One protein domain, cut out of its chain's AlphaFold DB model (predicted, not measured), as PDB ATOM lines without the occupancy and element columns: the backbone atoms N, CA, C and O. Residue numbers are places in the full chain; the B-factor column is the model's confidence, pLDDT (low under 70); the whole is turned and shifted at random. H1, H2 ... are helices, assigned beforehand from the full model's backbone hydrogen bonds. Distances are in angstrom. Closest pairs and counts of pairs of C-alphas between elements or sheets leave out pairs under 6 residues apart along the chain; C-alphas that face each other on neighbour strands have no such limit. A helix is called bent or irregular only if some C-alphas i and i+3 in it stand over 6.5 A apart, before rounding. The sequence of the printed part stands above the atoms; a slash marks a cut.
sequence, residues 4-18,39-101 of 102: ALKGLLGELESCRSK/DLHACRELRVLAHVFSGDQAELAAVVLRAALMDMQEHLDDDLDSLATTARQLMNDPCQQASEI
ATOM      1  N   ALA A   4     129.962 165.227 102.371       81.12
ATOM      2  CA  ALA A   4     130.993 164.535 101.608       81.12
ATOM      3  C   ALA A   4     131.681 165.477 100.611       81.12
ATOM      4  O   ALA A   4     132.909 165.501 100.519       81.12
ATOM      5  N   LEU A   5     130.914 166.317  99.910       82.69
ATOM      6  CA  LEU A   5     131.466 167.255  98.925       82.69
ATOM      7  C   LEU A   5     132.273 168.381  99.587       82.69
ATOM      8  O   LEU A   5     133.302 168.809  99.062       82.69
ATOM      9  N   LYS A   6     131.855 168.829 100.778       85.38
ATOM     10  CA  LYS A   6     132.643 169.764 101.601       85.38
ATOM     11  C   LYS A   6     133.936 169.130 102.115       85.38
ATOM     12  O   LYS A   6     134.973 169.788 102.080       85.38
ATOM     13  N   GLY A   7     133.873 167.879 102.571       86.44
ATOM     14  CA  GLY A   7     135.047 167.126 103.016       86.44
ATOM     15  C   GLY A   7     136.084 166.992 101.903       86.44
ATOM     16  O   GLY A   7     137.240 167.357 102.098       86.44
ATOM     17  N   LEU A   8     135.638 166.599 100.706       86.44
ATOM     18  CA  LEU A   8     136.486 166.489  99.519       86.44
ATOM     19  C   LEU A   8     137.207 167.804  99.191       86.44
ATOM     20  O   LEU A   8     138.414 167.811  98.957       86.44
ATOM     21  N   LEU A   9     136.485 168.930  99.190       87.00
ATOM     22  CA  LEU A   9     137.098 170.237  98.946       87.00
ATOM     23  C   LEU A   9     138.143 170.574 100.014       87.00
ATOM     24  O   LEU A   9     139.233 171.023  99.669       87.00
ATOM     25  N   GLY A  10     137.858 170.301 101.289       88.06
ATOM     26  CA  GLY A  10     138.812 170.513 102.377       88.06
ATOM     27  C   GLY A  10     140.098 169.691 102.220       88.06
ATOM     28  O   GLY A  10     141.192 170.204 102.461       88.06
ATOM     29  N   GLU A  11     139.992 168.442 101.769       88.38
ATOM     30  CA  GLU A  11     141.152 167.585 101.495       88.38
ATOM     31  C   GLU A  11     141.983 168.103 100.316       88.38
ATOM     32  O   GLU A  11     143.203 168.236 100.436       88.38
ATOM     33  N   LEU A  12     141.332 168.491  99.216       86.69
ATOM     34  CA  LEU A  12     142.000 169.069  98.045       86.69
ATOM     35  C   LEU A  12     142.708 170.391  98.382       86.69
ATOM     36  O   LEU A  12     143.837 170.634  97.945       86.69
ATOM     37  N   GLU A  13     142.094 171.239  99.205       88.81
ATOM     38  CA  GLU A  13     142.725 172.463  99.704       88.81
ATOM     39  C   GLU A  13     143.887 172.176 100.661       88.81
ATOM     40  O   GLU A  13     144.905 172.877 100.632       88.81
ATOM     41  N   SER A  14     143.789 171.117 101.469       88.19
ATOM     42  CA  SER A  14     144.894 170.650 102.308       88.19
ATOM     43  C   SER A  14     146.085 170.198 101.462       88.19
ATOM     44  O   SER A  14     147.212 170.609 101.734       88.19
ATOM     45  N   CYS A  15     145.853 169.425 100.398       86.56
ATOM     46  CA  CYS A  15     146.900 169.023  99.456       86.56
ATOM     47  C   CYS A  15     147.551 170.238  98.791       86.56
ATOM     48  O   CYS A  15     148.776 170.373  98.823       86.56
ATOM     49  N   ARG A  16     146.737 171.179  98.290       84.44
ATOM     50  CA  ARG A  16     147.216 172.424  97.673       84.44
ATOM     51  C   ARG A  16     148.077 173.247  98.633       84.44
ATOM     52  O   ARG A  16     149.162 173.679  98.261       84.44
ATOM     53  N   SER A  17     147.618 173.452  99.867       86.94
ATOM     54  CA  SER A  17     148.349 174.240 100.873       86.94
ATOM     55  C   SER A  17     149.672 173.599 101.304       86.94
ATOM     56  O   SER A  17     150.610 174.313 101.647       86.94
ATOM     57  N   LYS A  18     149.768 172.266 101.248       87.06
ATOM     58  CA  LYS A  18     150.982 171.504 101.574       87.06
ATOM     59  C   LYS A  18     151.895 171.264 100.367       87.06
ATOM     60  O   LYS A  18     152.973 170.705 100.544       87.06
ATOM     61  N   ASP A  39     126.692 168.709  80.743       88.88
ATOM     62  CA  ASP A  39     126.458 169.997  80.110       88.88
ATOM     63  C   ASP A  39     127.759 170.827  80.017       88.88
ATOM     64  O   ASP A  39     128.773 170.578  80.684       88.88
ATOM     65  N   LEU A  40     127.730 171.839  79.148       85.12
ATOM     66  CA  LEU A  40     128.865 172.732  78.896       85.12
ATOM     67  C   LEU A  40     129.313 173.514  80.140       85.12
ATOM     68  O   LEU A  40     130.496 173.844  80.254       85.12
ATOM     69  N   HIS A  41     128.394 173.824  81.054       88.69
ATOM     70  CA  HIS A  41     128.688 174.571  82.271       88.69
ATOM     71  C   HIS A  41     129.456 173.697  83.266       88.69
ATOM     72  O   HIS A  41     130.555 174.071  83.677       88.69
ATOM     73  N   ALA A  42     128.958 172.495  83.551       83.38
ATOM     74  CA  ALA A  42     129.604 171.505  84.404       83.38
ATOM     75  C   ALA A  42     131.006 171.142  83.889       83.38
ATOM     76  O   ALA A  42     131.973 171.100  84.651       83.38
ATOM     77  N   CYS A  43     131.162 170.974  82.570       85.62
ATOM     78  CA  CYS A  43     132.471 170.730  81.959       85.62
ATOM     79  C   CYS A  43     133.458 171.880  82.203       85.62
ATOM     80  O   CYS A  43     134.657 171.651  82.385       85.62
ATOM     81  N   ARG A  44     132.972 173.125  82.182       87.69
ATOM     82  CA  ARG A  44     133.796 174.310  82.432       87.69
ATOM     83  C   ARG A  44     134.214 174.389  83.896       87.69
ATOM     84  O   ARG A  44     135.384 174.652  84.158       87.69
ATOM     85  N   GLU A  45     133.300 174.142  84.826       87.69
ATOM     86  CA  GLU A  45     133.591 174.143  86.263       87.69
ATOM     87  C   GLU A  45     134.602 173.062  86.641       87.69
ATOM     88  O   GLU A  45     135.591 173.359  87.310       87.69
ATOM     89  N   LEU A  46     134.430 171.840  86.129       85.44
ATOM     90  CA  LEU A  46     135.383 170.748  86.337       85.44
ATOM     91  C   LEU A  46     136.776 171.100  85.822       85.44
ATOM     92  O   LEU A  46     137.767 170.835  86.494       85.44
ATOM     93  N   ARG A  47     136.866 171.750  84.657       86.56
ATOM     94  CA  ARG A  47     138.148 172.204  84.105       86.56
ATOM     95  C   ARG A  47     138.806 173.269  84.981       86.56
ATOM     96  O   ARG A  47     140.020 173.240  85.165       86.56
ATOM     97  N   VAL A  48     138.022 174.205  85.519       87.94
ATOM     98  CA  VAL A  48     138.525 175.222  86.455       87.94
ATOM     99  C   VAL A  48     139.037 174.557  87.729       87.94
ATOM    100  O   VAL A  48     140.147 174.856  88.156       87.94
ATOM    101  N   LEU A  49     138.281 173.625  88.306       83.94
ATOM    102  CA  LEU A  49     138.704 172.915  89.512       83.94
ATOM    103  C   LEU A  49     139.965 172.073  89.266       83.94
ATOM    104  O   LEU A  49     140.903 172.148  90.056       83.94
ATOM    105  N   ALA A  50     140.042 171.353  88.144       85.31
ATOM    106  CA  ALA A  50     141.230 170.593  87.755       85.31
ATOM    107  C   ALA A  50     142.468 171.498  87.643       85.31
ATOM    108  O   ALA A  50     143.541 171.153  88.134       85.31
ATOM    109  N   HIS A  51     142.302 172.704  87.091       85.25
ATOM    110  CA  HIS A  51     143.367 173.702  87.031       85.25
ATOM    111  C   HIS A  51     143.785 174.207  88.422       85.25
ATOM    112  O   HIS A  51     144.974 174.277  88.721       85.25
ATOM    113  N   VAL A  52     142.820 174.520  89.292       85.38
ATOM    114  CA  VAL A  52     143.068 175.008  90.663       85.38
ATOM    115  C   VAL A  52     143.817 173.978  91.513       85.38
ATOM    116  O   VAL A  52     144.645 174.349  92.345       85.38
ATOM    117  N   PHE A  53     143.529 172.694  91.313       81.56
ATOM    118  CA  PHE A  53     144.085 171.597  92.102       81.56
ATOM    119  C   PHE A  53     145.206 170.825  91.393       81.56
ATOM    120  O   PHE A  53     145.696 169.843  91.945       81.56
ATOM    121  N   SER A  54     145.637 171.285  90.209       78.50
ATOM    122  CA  SER A  54     146.680 170.650  89.384       78.50
ATOM    123  C   SER A  54     146.467 169.142  89.184       78.50
ATOM    124  O   SER A  54     147.425 168.376  89.218       78.50
ATOM    125  N   GLY A  55     145.211 168.721  89.021       78.19
ATOM    126  CA  GLY A  55     144.816 167.314  88.915       78.19
ATOM    127  C   GLY A  55     144.210 166.966  87.557       78.19
ATOM    128  O   GLY A  55     143.888 167.851  86.758       78.19
ATOM    129  N   ASP A  56     144.030 165.671  87.303       84.38
ATOM    130  CA  ASP A  56     143.339 165.182  86.111       84.38
ATOM    131  C   ASP A  56     141.833 165.495  86.180       84.38
ATOM    132  O   ASP A  56     141.171 165.308  87.206       84.38
ATOM    133  N   GLN A  57     141.276 165.995  85.074       82.88
ATOM    134  CA  GLN A  57     139.875 166.403  85.013       82.88
ATOM    135  C   GLN A  57     138.909 165.219  85.190       82.88
ATOM    136  O   GLN A  57     137.859 165.384  85.812       82.88
ATOM    137  N   ALA A  58     139.228 164.048  84.636       81.75
ATOM    138  CA  ALA A  58     138.386 162.861  84.710       81.75
ATOM    139  C   ALA A  58     138.406 162.248  86.114       81.75
ATOM    140  O   ALA A  58     137.347 161.899  86.637       81.75
ATOM    141  N   GLU A  59     139.575 162.181  86.754       84.31
ATOM    142  CA  GLU A  59     139.678 161.718  88.144       84.31
ATOM    143  C   GLU A  59     138.904 162.634  89.092       84.31
ATOM    144  O   GLU A  59     138.100 162.172  89.903       84.31
ATOM    145  N   LEU A  60     139.069 163.950  88.937       84.69
ATOM    146  CA  LEU A  60     138.344 164.916  89.747       84.69
ATOM    147  C   LEU A  60     136.828 164.811  89.535       84.69
ATOM    148  O   LEU A  60     136.070 164.834  90.503       84.69
ATOM    149  N   ALA A  61     136.379 164.643  88.288       83.62
ATOM    150  CA  ALA A  61     134.968 164.431  87.980       83.62
ATOM    151  C   ALA A  61     134.422 163.159  88.647       83.62
ATOM    152  O   ALA A  61     133.328 163.191  89.210       83.62
ATOM    153  N   ALA A  62     135.188 162.065  88.640       83.75
ATOM    154  CA  ALA A  62     134.797 160.815  89.283       83.75
ATOM    155  C   ALA A  62     134.648 160.974  90.804       83.75
ATOM    156  O   ALA A  62     133.677 160.486  91.386       83.75
ATOM    157  N   VAL A  63     135.570 161.687  91.453       87.19
ATOM    158  CA  VAL A  63     135.547 161.873  92.913       87.19
ATOM    159  C   VAL A  63     134.436 162.837  93.326       87.19
ATOM    160  O   VAL A  63     133.735 162.578  94.304       87.19
ATOM    161  N   VAL A  64     134.213 163.904  92.554       86.31
ATOM    162  CA  VAL A  64     133.089 164.830  92.759       86.31
ATOM    163  C   VAL A  64     131.756 164.104  92.585       86.31
ATOM    164  O   VAL A  64     130.873 164.250  93.429       86.31
ATOM    165  N   LEU A  65     131.614 163.276  91.545       83.62
ATOM    166  CA  LEU A  65     130.415 162.466  91.332       83.62
ATOM    167  C   LEU A  65     130.202 161.480  92.485       83.62
ATOM    168  O   LEU A  65     129.088 161.357  92.984       83.62
ATOM    169  N   ARG A  66     131.263 160.815  92.954       84.69
ATOM    170  CA  ARG A  66     131.197 159.922  94.117       84.69
ATOM    171  C   ARG A  66     130.740 160.667  95.370       84.69
ATOM    172  O   ARG A  66     129.845 160.179  96.048       84.69
ATOM    173  N   ALA A  67     131.310 161.833  95.666       85.19
ATOM    174  CA  ALA A  67     130.914 162.640  96.819       85.19
ATOM    175  C   ALA A  67     129.448 163.094  96.720       85.19
ATOM    176  O   ALA A  67     128.706 162.976  97.689       85.19
ATOM    177  N   ALA A  68     129.008 163.527  95.535       83.94
ATOM    178  CA  ALA A  68     127.615 163.892  95.293       83.94
ATOM    179  C   ALA A  68     126.658 162.699  95.461       83.94
ATOM    180  O   ALA A  68     125.580 162.853  96.024       83.94
ATOM    181  N   LEU A  69     127.049 161.504  95.004       82.75
ATOM    182  CA  LEU A  69     126.280 160.272  95.204       82.75
ATOM    183  C   LEU A  69     126.205 159.869  96.676       82.75
ATOM    184  O   LEU A  69     125.140 159.451  97.114       82.75
ATOM    185  N   MET A  70     127.287 160.025  97.439       84.25
ATOM    186  CA  MET A  70     127.272 159.766  98.884       84.25
ATOM    187  C   MET A  70     126.351 160.742  99.617       84.25
ATOM    188  O   MET A  70     125.540 160.305 100.425       84.25
ATOM    189  N   ASP A  71     126.409 162.033  99.278       83.00
ATOM    190  CA  ASP A  71     125.493 163.032  99.834       83.00
ATOM    191  C   ASP A  71     124.027 162.701  99.488       83.00
ATOM    192  O   ASP A  71     123.150 162.836 100.334       83.00
ATOM    193  N   MET A  72     123.740 162.240  98.264       79.12
ATOM    194  CA  MET A  72     122.388 161.814  97.875       79.12
ATOM    195  C   MET A  72     121.934 160.544  98.603       79.12
ATOM    196  O   MET A  72     120.765 160.439  98.955       79.12
ATOM    197  N   GLN A  73     122.838 159.588  98.832       80.62
ATOM    198  CA  GLN A  73     122.541 158.359  99.573       80.62
ATOM    199  C   GLN A  73     122.254 158.628 101.049       80.62
ATOM    200  O   GLN A  73     121.331 158.031 101.586       80.62
ATOM    201  N   GLU A  74     122.991 159.542 101.684       76.38
ATOM    202  CA  GLU A  74     122.819 159.881 103.104       76.38
ATOM    203  C   GLU A  74     121.392 160.351 103.425       76.38
ATOM    204  O   GLU A  74     120.848 160.003 104.463       76.38
ATOM    205  N   HIS A  75     120.757 161.081 102.505       72.44
ATOM    206  CA  HIS A  75     119.385 161.561 102.687       72.44
ATOM    207  C   HIS A  75     118.329 160.533 102.246       72.44
ATOM    208  O   HIS A  75     117.157 160.663 102.588       72.44
ATOM    209  N   LEU A  76     118.729 159.506 101.487       72.88
ATOM    210  CA  LEU A  76     117.808 158.521 100.925       72.88
ATOM    211  C   LEU A  76     117.220 157.607 102.007       72.88
ATOM    212  O   LEU A  76     116.048 157.248 101.928       72.88
ATOM    213  N   ASP A  77     118.026 157.239 103.004       75.19
ATOM    214  CA  ASP A  77     117.587 156.378 104.107       75.19
ATOM    215  C   ASP A  77     116.539 157.095 104.980       75.19
ATOM    216  O   ASP A  77     115.479 156.531 105.258       75.19
ATOM    217  N   ASP A  78     116.772 158.369 105.309       77.12
ATOM    218  CA  ASP A  78     115.826 159.207 106.059       77.12
ATOM    219  C   ASP A  78     114.504 159.414 105.292       77.12
ATOM    220  O   ASP A  78     113.411 159.337 105.867       77.12
ATOM    221  N   ASP A  79     114.581 159.633 103.975       78.31
ATOM    222  CA  ASP A  79     113.410 159.772 103.108       78.31
ATOM    223  C   ASP A  79     112.604 158.463 103.023       78.31
ATOM    224  O   ASP A  79     111.367 158.485 103.035       78.31
ATOM    225  N   LEU A  80     113.279 157.309 102.974       77.25
ATOM    226  CA  LEU A  80     112.639 155.990 102.972       77.25
ATOM    227  C   LEU A  80     111.957 155.680 104.310       77.25
ATOM    228  O   LEU A  80     110.831 155.169 104.311       77.25
ATOM    229  N   ASP A  81     112.575 156.032 105.435       83.31
ATOM    230  CA  ASP A  81     111.978 155.882 106.765       83.31
ATOM    231  C   ASP A  81     110.767 156.808 106.952       83.31
ATOM    232  O   ASP A  81     109.721 156.396 107.476       83.31
ATOM    233  N   SER A  82     110.859 158.045 106.461       82.81
ATOM    234  CA  SER A  82     109.744 158.995 106.431       82.81
ATOM    235  C   SER A  82     108.580 158.473 105.582       82.81
ATOM    236  O   SER A  82     107.420 158.485 106.017       82.81
ATOM    237  N   LEU A  83     108.876 157.913 104.405       81.69
ATOM    238  CA  LEU A  83     107.881 157.292 103.533       81.69
ATOM    239  C   LEU A  83     107.225 156.076 104.197       81.69
ATOM    240  O   LEU A  83     105.999 155.955 104.177       81.69
ATOM    241  N   ALA A  84     108.007 155.199 104.828       84.06
ATOM    242  CA  ALA A  84     107.491 154.034 105.542       84.06
ATOM    243  C   ALA A  84     106.593 154.441 106.720       84.06
ATOM    244  O   ALA A  84     105.546 153.830 106.954       84.06
ATOM    245  N   THR A  85     106.966 155.497 107.442       85.94
ATOM    246  CA  THR A  85     106.174 156.049 108.548       85.94
ATOM    247  C   THR A  85     104.858 156.635 108.043       85.94
ATOM    248  O   THR A  85     103.799 156.320 108.585       85.94
ATOM    249  N   THR A  86     104.903 157.411 106.960       83.25
ATOM    250  CA  THR A  86     103.719 157.996 106.317       83.25
ATOM    251  C   THR A  86     102.781 156.910 105.786       83.25
ATOM    252  O   THR A  86     101.575 156.967 106.017       83.25
ATOM    253  N   ALA A  87     103.318 155.864 105.152       79.88
ATOM    254  CA  ALA A  87     102.536 154.724 104.681       79.88
ATOM    255  C   ALA A  87     101.835 153.993 105.837       79.88
ATOM    256  O   ALA A  87     100.651 153.678 105.740       79.88
ATOM    257  N   ARG A  88     102.523 153.779 106.967       80.25
ATOM    258  CA  ARG A  88     101.913 153.188 108.172       80.25
ATOM    259  C   ARG A  88     100.832 154.077 108.774       80.25
ATOM    260  O   ARG A  88      99.848 153.550 109.279       80.25
ATOM    261  N   GLN A  89     101.010 155.394 108.764       80.62
ATOM    262  CA  GLN A  89      99.999 156.326 109.264       80.62
ATOM    263  C   GLN A  89      98.749 156.315 108.385       80.62
ATOM    264  O   GLN A  89      97.654 156.236 108.923       80.62
ATOM    265  N   LEU A  90      98.913 156.292 107.059       73.94
ATOM    266  CA  LEU A  90      97.805 156.181 106.108       73.94
ATOM    267  C   LEU A  90      97.065 154.841 106.235       73.94
ATOM    268  O   LEU A  90      95.843 154.829 106.289       73.94
ATOM    269  N   MET A  91      97.782 153.721 106.378       69.06
ATOM    270  CA  MET A  91      97.161 152.403 106.595       69.06
ATOM    271  C   MET A  91      96.417 152.284 107.934       69.06
ATOM    272  O   MET A  91      95.495 151.481 108.063       69.06
ATOM    273  N   ASN A  92      96.834 153.052 108.942       65.56
ATOM    274  CA  ASN A  92      96.176 153.114 110.246       65.56
ATOM    275  C   ASN A  92      95.169 154.272 110.342       65.56
ATOM    276  O   ASN A  92      94.652 154.526 111.431       65.56
ATOM    277  N   ASP A  93      94.899 154.979 109.240       63.62
ATOM    278  CA  ASP A  93      93.944 156.079 109.224       63.62
ATOM    279  C   ASP A  93      92.513 155.503 109.299       63.62
ATOM    280  O   ASP A  93      92.081 154.773 108.394       63.62
ATOM    281  N   PRO A  94      91.745 155.786 110.369       58.59
ATOM    282  CA  PRO A  94      90.404 155.231 110.565       58.59
ATOM    283  C   PRO A  94      89.420 155.602 109.443       58.59
ATOM    284  O   PRO A  94      88.418 154.911 109.254       58.59
ATOM    285  N   CYS A  95      89.708 156.645 108.658       59.03
ATOM    286  CA  CYS A  95      88.919 157.008 107.482       59.03
ATOM    287  C   CYS A  95      89.090 156.031 106.299       59.03
ATOM    288  O   CYS A  95      88.136 155.853 105.542       59.03
ATOM    289  N   GLN A  96      90.243 155.360 106.140       53.88
ATOM    290  CA  GLN A  96      90.419 154.310 105.119       53.88
ATOM    291  C   GLN A  96      89.764 152.990 105.542       53.88
ATOM    292  O   GLN A  96      89.063 152.379 104.739       53.88
ATOM    293  N   GLN A  97      89.876 152.606 106.817       51.28
ATOM    294  CA  GLN A  97      89.191 151.416 107.346       51.28
ATOM    295  C   GLN A  97      87.661 151.528 107.274       51.28
ATOM    296  O   GLN A  97      86.980 150.529 107.067       51.28
ATOM    297  N   ALA A  98      87.104 152.736 107.397       51.84
ATOM    298  CA  ALA A  98      85.669 152.967 107.228       51.84
ATOM    299  C   ALA A  98      85.202 152.873 105.761       51.84
ATOM    300  O   ALA A  98      84.031 152.590 105.521       51.84
ATOM    301  N   SER A  99      86.096 153.091 104.787       53.34
ATOM    302  CA  SER A  99      85.778 153.028 103.355       53.34
ATOM    303  C   SER A  99      85.878 151.618 102.764       53.34
ATOM    304  O   SER A  99      85.290 151.386 101.716       53.34
ATOM    305  N   GLU A 100      86.601 150.691 103.399       51.31
ATOM    306  CA  GLU A 100      86.678 149.280 102.974       51.31
ATOM    307  C   GLU A 100      85.520 148.415 103.515       51.31
ATOM    308  O   GLU A 100      85.370 147.261 103.118       51.31
ATOM    309  N   ILE A 101      84.693 148.956 104.419       53.06
ATOM    310  CA  ILE A 101      83.549 148.257 105.041       53.06
ATOM    311  C   ILE A 101      82.214 148.557 104.314       53.06
ATOM    312  O   ILE A 101      81.187 147.962 104.644       53.06
TER     313      ILE A 101
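Overview. This is residues 4 to 18 and 39 to 101 of the 102 residues of an uncharacterized protein of Aquitalea magnusonii (UniProt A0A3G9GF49). One long helix, H3, makes the longest axis; H1 and H2 pack on its first part to form a small body at one end, and residues 75 to 101 stick out from it as an arm tipped by the short H4. The printed part has 78 residues, with four named helices in the order H1, H2, H3, H4 and no named strand, an all helix class. The whole is extended, with a radius of gyration of the C-alphas of 21.8 A, and spans 69 by 29 by 14 A.

Arrangement. H3, residues 57 to 91, touches H1, residues 4 to 18, at a shallow tilt of 25 degrees, opposite ways. H3 touches H1 with residues 64 to 71 alone, and H1 touches H3 with residues 4 to 8 alone; the closest C-alphas, of Leu 5 and Ala 67, are 5.1 A apart. H3 touches H2, residues 40 to 53, with residues 57 to 61 alone, at a steep tilt of 61 degrees, opposite ways; the closest C-alphas, of Ala 50 and Gln 57, are 5.2 A apart. H1 and H2 only just touch, with 3 pairs of C-alphas within 8 A, the closest those of Arg 16 and Phe 53 at 6.4 A; they run the same way at a steep tilt of 38 degrees. The helix packing is only just mostly crossed, with 1 of these 3 pairs at a shallow tilt. H4, residues 94 to 99, is close to H3 but not clearly touching, and about perpendicular at 75 degrees; the closest C-alphas, of Leu 90 and Gln 96, are 7.7 A apart. H4 is apart from H1 and H2. Each O i to N i+4 pair is within hydrogen-bond range in H1 and H2, against 28 of 31 in H3 and 1 of 2 in H4.

Along the chain. H3 is 49.9 A long, from C-alpha 57 at (139.875, 166.403, 85.013) to C-alpha 91 at (97.161, 152.403, 106.595). It is neither bent nor irregular, but only just: C-alphas 74 and 77 are 6.4 A apart. H1 begins at C-alpha 4 at (130.993, 164.535, 101.608) and measures 21.2 A, H2 20.2 A and H4 8.8 A.

Size, cuts and confidence. The two C-alphas farthest apart, of Lys 18 and Ile 101, are 71.4 A apart. Residues 19 to 38 are not printed; C-alphas 18 and 39 are 32.6 A apart across this cut. The links H2 to H3 and H3 to H4 are tight. The mean pLDDT of the printed part is 79.8, and residues 91 to 101 are under 70.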